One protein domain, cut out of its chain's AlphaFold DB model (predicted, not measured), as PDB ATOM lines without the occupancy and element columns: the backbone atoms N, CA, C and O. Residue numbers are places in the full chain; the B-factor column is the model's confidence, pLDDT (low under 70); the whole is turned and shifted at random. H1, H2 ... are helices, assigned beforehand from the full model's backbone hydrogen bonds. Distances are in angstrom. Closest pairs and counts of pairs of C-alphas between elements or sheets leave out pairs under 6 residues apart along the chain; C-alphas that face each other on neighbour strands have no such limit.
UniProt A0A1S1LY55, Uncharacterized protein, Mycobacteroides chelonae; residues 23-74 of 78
ATOM      1  N   GLN A  23     134.759  95.251 141.564       83.25
ATOM      2  CA  GLN A  23     134.329  94.882 142.917       83.25
ATOM      3  C   GLN A  23     135.218  95.548 143.978       83.25
ATOM      4  O   GLN A  23     134.724  96.116 144.953       83.25
ATOM      5  N   ARG A  24     136.539  95.562 143.747       89.19
ATOM      6  CA  ARG A  24     137.511  96.287 144.573       89.19
ATOM      7  C   ARG A  24     137.215  97.785 144.598       89.19
ATOM      8  O   ARG A  24     137.223  98.376 145.674       89.19
ATOM      9  N   ALA A  25     136.927  98.393 143.446       91.75
ATOM     10  CA  ALA A  25     136.605  99.815 143.356       91.75
ATOM     11  C   ALA A  25     135.371 100.184 144.195       91.75
ATOM     12  O   ALA A  25     135.409 101.178 144.917       91.75
ATOM     13  N   VAL A  26     134.316  99.359 144.178       93.19
ATOM     14  CA  VAL A  26     133.128  99.571 145.022       93.19
ATOM     15  C   VAL A  26     133.480  99.505 146.513       93.19
ATOM     16  O   VAL A  26     133.040 100.364 147.276       93.19
ATOM     17  N   ASN A  27     134.319  98.555 146.937       94.94
ATOM     18  CA  ASN A  27     134.779  98.491 148.330       94.94
ATOM     19  C   ASN A  27     135.591  99.731 148.726       94.94
ATOM     20  O   ASN A  27     135.365 100.289 149.795       94.94
ATOM     21  N   PHE A  28     136.475 100.224 147.854       96.12
ATOM     22  CA  PHE A  28     137.210 101.464 148.116       96.12
ATOM     23  C   PHE A  28     136.288 102.678 148.251       96.12
ATOM     24  O   PHE A  28     136.456 103.463 149.183       96.12
ATOM     25  N   LEU A  29     135.301 102.824 147.363       97.75
ATOM     26  CA  LEU A  29     134.302 103.890 147.462       97.75
ATOM     27  C   LEU A  29     133.519 103.800 148.772       97.75
ATOM     28  O   LEU A  29     133.280 104.824 149.410       97.75
ATOM     29  N   CYS A  30     133.187 102.584 149.199       98.38
ATOM     30  CA  CYS A  30     132.543 102.348 150.477       98.38
ATOM     31  C   CYS A  30     133.423 102.761 151.665       98.38
ATOM     32  O   CYS A  30     132.958 103.491 152.536       98.38
ATOM     33  N   TYR A  31     134.707 102.390 151.687       98.50
ATOM     34  CA  TYR A  31     135.624 102.811 152.754       98.50
ATOM     35  C   TYR A  31     135.798 104.331 152.800       98.50
ATOM     36  O   TYR A  31     135.785 104.917 153.882       98.50
ATOM     37  N   VAL A  32     135.908 104.988 151.640       98.38
ATOM     38  CA  VAL A  32     135.958 106.456 151.563       98.38
ATOM     39  C   VAL A  32     134.670 107.054 152.122       98.38
ATOM     40  O   VAL A  32     134.740 107.903 153.007       98.38
ATOM     41  N   TYR A  33     133.503 106.586 151.678       98.75
ATOM     42  CA  TYR A  33     132.217 107.079 152.170       98.75
ATOM     43  C   TYR A  33     132.060 106.885 153.684       98.75
ATOM     44  O   TYR A  33     131.761 107.841 154.401       98.75
ATOM     45  N   GLY A  34     132.343 105.678 154.181       98.50
ATOM     46  CA  GLY A  34     132.249 105.314 155.595       98.50
ATOM     47  C   GLY A  34     133.211 106.078 156.503       98.50
ATOM     48  O   GLY A  34     132.890 106.316 157.664       98.50
ATOM     49  N   SER A  35     134.349 106.543 155.973       98.56
ATOM     50  CA  SER A  35     135.282 107.400 156.718       98.56
ATOM     51  C   SER A  35     134.706 108.780 157.064       98.56
ATOM     52  O   SER A  35     135.198 109.453 157.972       98.56
ATOM     53  N   GLY A  36     133.657 109.221 156.354       98.38
ATOM     54  CA  GLY A  36     133.037 110.523 156.566       98.38
ATOM     55  C   GLY A  36     131.828 110.775 155.668       98.38
ATOM     56  O   GLY A  36     131.911 111.547 154.714       98.38
ATOM     57  N   GLU A  37     130.669 110.219 156.021       97.81
ATOM     58  CA  GLU A  37     129.450 110.243 155.187       97.81
ATOM     59  C   GLU A  37     128.952 111.653 154.832       97.81
ATOM     60  O   GLU A  37     128.331 111.875 153.792       97.81
ATOM     61  N   LYS A  38     129.207 112.639 155.702       97.69
ATOM     62  CA  LYS A  38     128.873 114.047 155.430       97.69
ATOM     63  C   LYS A  38     129.808 114.651 154.384       97.69
ATOM     64  O   LYS A  38     129.350 115.362 153.499       97.69
ATOM     65  N   THR A  39     131.102 114.363 154.492       98.38
ATOM     66  CA  THR A  39     132.143 114.866 153.586       98.38
ATOM     67  C   THR A  39     132.021 114.231 152.204       98.38
ATOM     68  O   THR A  39     132.194 114.904 151.191       98.38
ATOM     69  N   PHE A  40     131.680 112.943 152.156       98.44
ATOM     70  CA  PHE A  40     131.661 112.145 150.932       98.44
ATOM     71  C   PHE A  40     130.253 111.863 150.398       98.44
ATOM     72  O   PHE A  40     130.092 111.015 149.523       98.44
ATOM     73  N   ARG A  41     129.239 112.609 150.861       98.19
ATOM     74  CA  ARG A  41     127.839 112.467 150.423       98.19
ATOM     75  C   ARG A  41     127.682 112.458 148.901       98.19
ATOM     76  O   ARG A  41     126.896 111.683 148.367       98.19
ATOM     77  N   TYR A  42     128.496 113.260 148.213       98.00
ATOM     78  CA  TYR A  42     128.485 113.375 146.757       98.00
ATOM     79  C   TYR A  42     128.700 112.037 146.031       98.00
ATOM     80  O   TYR A  42     128.259 111.909 144.894       98.00
ATOM     81  N   LEU A  43     129.345 111.045 146.658       97.94
ATOM     82  CA  LEU A  43     129.524 109.721 146.061       97.94
ATOM     83  C   LEU A  43     128.178 109.034 145.812       97.94
ATOM     84  O   LEU A  43     128.012 108.417 144.763       97.94
ATOM     85  N   VAL A  44     127.220 109.201 146.726       98.00
ATOM     86  CA  VAL A  44     125.847 108.704 146.570       98.00
ATOM     87  C   VAL A  44     125.036 109.652 145.690       98.00
ATOM     88  O   VAL A  44     124.430 109.213 144.718       98.00
ATOM     89  N   ASP A  45     125.094 110.963 145.952       97.81
ATOM     90  CA  ASP A  45     124.288 111.950 145.213       97.81
ATOM     91  C   ASP A  45     124.600 111.969 143.701       97.81
ATOM     92  O   ASP A  45     123.726 112.264 142.886       97.81
ATOM     93  N   GLN A  46     125.842 111.663 143.310       97.19
ATOM     94  CA  GLN A  46     126.289 111.604 141.912       97.19
ATOM     95  C   GLN A  46     126.276 110.179 141.329       97.19
ATOM     96  O   GLN A  46     126.697 109.988 140.186       97.19
ATOM     97  N   GLY A  47     125.821 109.178 142.090       95.31
ATOM     98  CA  GLY A  47     125.673 107.793 141.631       95.31
ATOM     99  C   GLY A  47     126.983 107.020 141.448       95.31
ATOM    100  O   GLY A  47     127.007 106.024 140.732       95.31
ATOM    101  N   SER A  48     128.083 107.471 142.058       95.38
ATOM    102  CA  SER A  48     129.346 106.713 142.069       95.38
ATOM    103  C   SER A  48     129.307 105.547 143.059       95.38
ATOM    104  O   SER A  48     129.943 104.524 142.827       95.38
ATOM    105  N   LEU A  49     128.555 105.695 144.149       96.50
ATOM    106  CA  LEU A  49     128.270 104.670 145.143       96.50
ATOM    107  C   LEU A  49     126.754 104.502 145.230       96.50
ATOM    108  O   LEU A  49     126.030 105.481 145.389       96.50
ATOM    109  N   ASP A  50     126.284 103.267 145.115       97.06
ATOM    110  CA  ASP A  50     124.865 102.966 145.262       97.06
ATOM    111  C   ASP A  50     124.382 103.224 146.704       97.06
ATOM    112  O   ASP A  50     125.132 103.018 147.663       97.06
ATOM    113  N   GLY A  51     123.142 103.696 146.853       97.12
ATOM    114  CA  GLY A  51     122.562 104.032 148.156       97.12
ATOM    115  C   GLY A  51     122.458 102.825 149.087       97.12
ATOM    116  O   GLY A  51     122.871 102.925 150.241       97.12
ATOM    117  N   ASP A  52     122.020 101.676 148.568       97.31
ATOM    118  CA  ASP A  52     121.898 100.437 149.343       97.31
ATOM    119  C   ASP A  52     123.291  99.948 149.767       97.31
ATOM    120  O   ASP A  52     123.502  99.479 150.886       97.31
ATOM    121  N   ARG A  53     124.295 100.125 148.894       97.06
ATOM    122  CA  ARG A  53     125.692  99.816 149.227       97.06
ATOM    123  C   ARG A  53     126.229 100.708 150.348       97.06
ATOM    124  O   ARG A  53     127.047 100.231 151.138       97.06
ATOM    125  N   ALA A  54     125.807 101.972 150.400       98.06
ATOM    126  CA  ALA A  54     126.294 102.966 151.351       98.06
ATOM    127  C   ALA A  54     125.837 102.707 152.798       98.06
ATOM    128  O   ALA A  54     126.558 103.089 153.721       98.06
ATOM    129  N   GLU A  55     124.701 102.028 153.011       98.00
ATOM    130  CA  GLU A  55     124.122 101.782 154.346       98.00
ATOM    131  C   GLU A  55     125.086 101.062 155.309       98.00
ATOM    132  O   GLU A  55     125.103 101.340 156.507       98.00
ATOM    133  N   GLY A  56     125.926 100.159 154.788       97.44
ATOM    134  CA  GLY A  56     126.900  99.394 155.578       97.44
ATOM    135  C   GLY A  56     128.277 100.049 155.723       97.44
ATOM    136  O   GLY A  56     129.125  99.559 156.474       97.44
ATOM    137  N   CYS A  57     128.534 101.155 155.025       98.56
ATOM    138  CA  CYS A  57     129.901 101.613 154.805       98.56
ATOM    139  C   CYS A  57     130.603 102.166 156.043       98.56
ATOM    140  O   CYS A  57     131.809 101.968 156.186       98.56
ATOM    141  N   ALA A  58     129.881 102.802 156.969       98.56
ATOM    142  CA  ALA A  58     130.471 103.245 158.234       98.56
ATOM    143  C   ALA A  58     130.990 102.062 159.075       98.56
ATOM    144  O   ALA A  58     132.082 102.126 159.646       98.56
ATOM    145  N   ALA A  59     130.237 100.958 159.113       98.56
ATOM    146  CA  ALA A  59     130.635  99.749 159.827       98.56
ATOM    147  C   ALA A  59     131.840  99.072 159.158       98.56
ATOM    148  O   ALA A  59     132.794  98.700 159.838       98.56
ATOM    149  N   GLU A  60     131.837  98.970 157.829       98.44
ATOM    150  CA  GLU A  60     132.960  98.408 157.071       98.44
ATOM    151  C   GLU A  60     134.235  99.248 157.186       98.44
ATOM    152  O   GLU A  60     135.323  98.693 157.351       98.44
ATOM    153  N   TYR A  61     134.115 100.579 157.156       98.50
ATOM    154  CA  TYR A  61     135.243 101.472 157.412       98.50
ATOM    155  C   TYR A  61     135.815 101.256 158.815       98.50
ATOM    156  O   TYR A  61     137.029 101.153 158.959       98.50
ATOM    157  N   THR A  62     134.950 101.140 159.829       98.56
ATOM    158  CA  THR A  62     135.371 100.898 161.219       98.56
ATOM    159  C   THR A  62     136.114  99.570 161.334       98.56
ATOM    160  O   THR A  62     137.237  99.538 161.819       98.56
ATOM    161  N   GLN A  63     135.551  98.487 160.791       98.50
ATOM    162  CA  GLN A  63     136.196  97.172 160.798       98.50
ATOM    163  C   GLN A  63     137.565  97.191 160.104       98.50
ATOM    164  O   GLN A  63     138.525  96.598 160.601       98.50
ATOM    165  N   MET A  64     137.663  97.867 158.956       97.94
ATOM    166  CA  MET A  64     138.928  98.047 158.254       97.94
ATOM    167  C   MET A  64     139.921  98.835 159.121       97.94
ATOM    168  O   MET A  64     141.039  98.369 159.329       97.94
ATOM    169  N   ALA A  65     139.533 100.007 159.628       97.69
ATOM    170  CA  ALA A  65     140.399 100.879 160.417       97.69
ATOM    171  C   ALA A  65     140.907 100.188 161.692       97.69
ATOM    172  O   ALA A  65     142.114 100.193 161.931       97.69
ATOM    173  N   ASP A  66     140.025  99.511 162.429       98.00
ATOM    174  CA  ASP A  66     140.361  98.755 163.640       98.00
ATOM    175  C   ASP A  66     141.366  97.633 163.341       98.00
ATOM    176  O   ASP A  66     142.319  97.413 164.091       98.00
ATOM    177  N   GLY A  67     141.191  96.930 162.216       97.69
ATOM    178  CA  GLY A  67     142.123  95.891 161.779       97.69
ATOM    179  C   GLY A  67     143.518  96.450 161.488       97.69
ATOM    180  O   GLY A  67     144.523  95.881 161.921       97.69
ATOM    181  N   TRP A  68     143.590  97.586 160.791       96.94
ATOM    182  CA  TRP A  68     144.855  98.273 160.528       96.94
ATOM    183  C   TRP A  68     145.495  98.808 161.813       96.94
ATOM    184  O   TRP A  68     146.697  98.630 162.002       96.94
ATOM    185  N   GLU A  69     144.715  99.410 162.711       96.25
ATOM    186  CA  GLU A  69     145.202  99.887 164.005       96.25
ATOM    187  C   GLU A  69     145.780  98.736 164.832       96.25
ATOM    188  O   GLU A  69     146.909  98.837 165.309       96.25
ATOM    189  N   ALA A  70     145.071  97.609 164.932       96.94
ATOM    190  CA  ALA A  70     145.534  96.438 165.670       96.94
ATOM    191  C   ALA A  70     146.852  95.874 165.114       96.94
ATOM    192  O   ALA A  70     147.766  95.553 165.878       96.94
ATOM    193  N   LEU A  71     146.973  95.774 163.786       97.50
ATOM    194  CA  LEU A  71     148.181  95.265 163.128       97.50
ATOM    195  C   LEU A  71     149.366  96.228 163.252       97.50
ATOM    196  O   LEU A  71     150.514  95.789 163.373       97.50
ATOM    197  N   LEU A  72     149.104  97.534 163.211       96.62
ATOM    198  CA  LEU A  72     150.141  98.561 163.221       96.62
ATOM    199  C   LEU A  72     150.491  99.070 164.620       96.62
ATOM    200  O   LEU A  72     151.539  99.698 164.764       96.62
ATOM    201  N   ALA A  73     149.687  98.779 165.645       95.88
ATOM    202  CA  ALA A  73     149.865  99.282 167.008       95.88
ATOM    203  C   ALA A  73     151.308  99.180 167.551       95.88
ATOM    204  O   ALA A  73     151.777 100.163 168.128       95.88
ATOM    205  N   PRO A  74     152.067  98.080 167.347       95.75
ATOM    206  CA  PRO A  74     153.454  97.990 167.820       95.75
ATOM    207  C   PRO A  74     154.441  98.923 167.098       95.75
ATOM    208  O   PRO A  74     155.538  99.162 167.602       95.75
TER     209      PRO A  74
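What this domain is: This is residues 23 to 74 of the 78 residues of an uncharacterized protein of Mycobacteroides chelonae (UniProt A0A1S1LY55). Two helices, H1 and H4, make an L: the last residues of H1 meet the first half of H4 at about a right angle, and the rest of H4 runs on as an arm, which sticks out, together with the end of the printed part, from residue 66 to residue 74, of which 66 to 72 belong to H4. Between H1 and H4 the chain makes a loop that holds two very short helices, H2 and H3, and H3 packs on H1. The printed part has 52 residues with four named helices, in the order H1, H2, H3, H4, and no named strand; the class is all helix. The whole is only just compact, close to loose, with a radius of gyration of the C-alphas of 11.7 A, and it is elongated, spanning 40 by 23 by 14 A.

How they stand to each other: H1, residues 23 to 35, and H4, residues 57 to 72, touch, and their lines are about perpendicular at 89 degrees. H1 touches H4 with residues 30 to 35 alone, and H4 touches H1 with residues 57 to 64 alone; the closest C-alphas of the two helices are those of Gly 34 and Ala 58, 3.8 A apart. H2, residues 42 to 45, is close to H1 but not clearly touching; the closest C-alphas, those of Tyr 33 and Leu 43, are 7.2 A apart. H3, residues 51 to 54, touches H1 at residues 30 to 34, and the closest C-alphas, those of Cys 30 and Ala 54, are 6.3 A apart. H2 and H3 are close but not clearly touching, with the C-alphas of Val 44 and Gly 51 the closest at 5.9 A. H3 and H4 meet only through their link, and H2 and H4 are apart. In H1 and H4 every O i to N i+4 pair is within hydrogen-bond range; H2 and H3 are too short for such a pair, and each has its one O i to N i+3 pair within range.

Where its parts are: H1 begins at C-alpha 23, at (134.329, 94.882, 142.917), and is 18.7 A long from first to last C-alpha. A short link of 6 residues leads to H2, 4.7 A long. A tight link of 5 residues leads to H3, 5.0 A long, and a tight link of 2 residues leads to H4. H4, the longest helix, is 22.1 A long, from C-alpha 57 at (129.901, 101.613, 154.805) to C-alpha 72 at (150.141, 98.561, 163.221).

The domain as a whole: The two C-alphas farthest apart are those of Gln 46 and Pro 74, at 39.9 A. Residues 66 to 74, of which 66 to 72 belong to H4, stand free; the body without them has 43 residues and spans 25 by 23 by 14 A. The printed part has no cut and no long link. Its mean pLDDT is 96.9, and no printed residue is under 70.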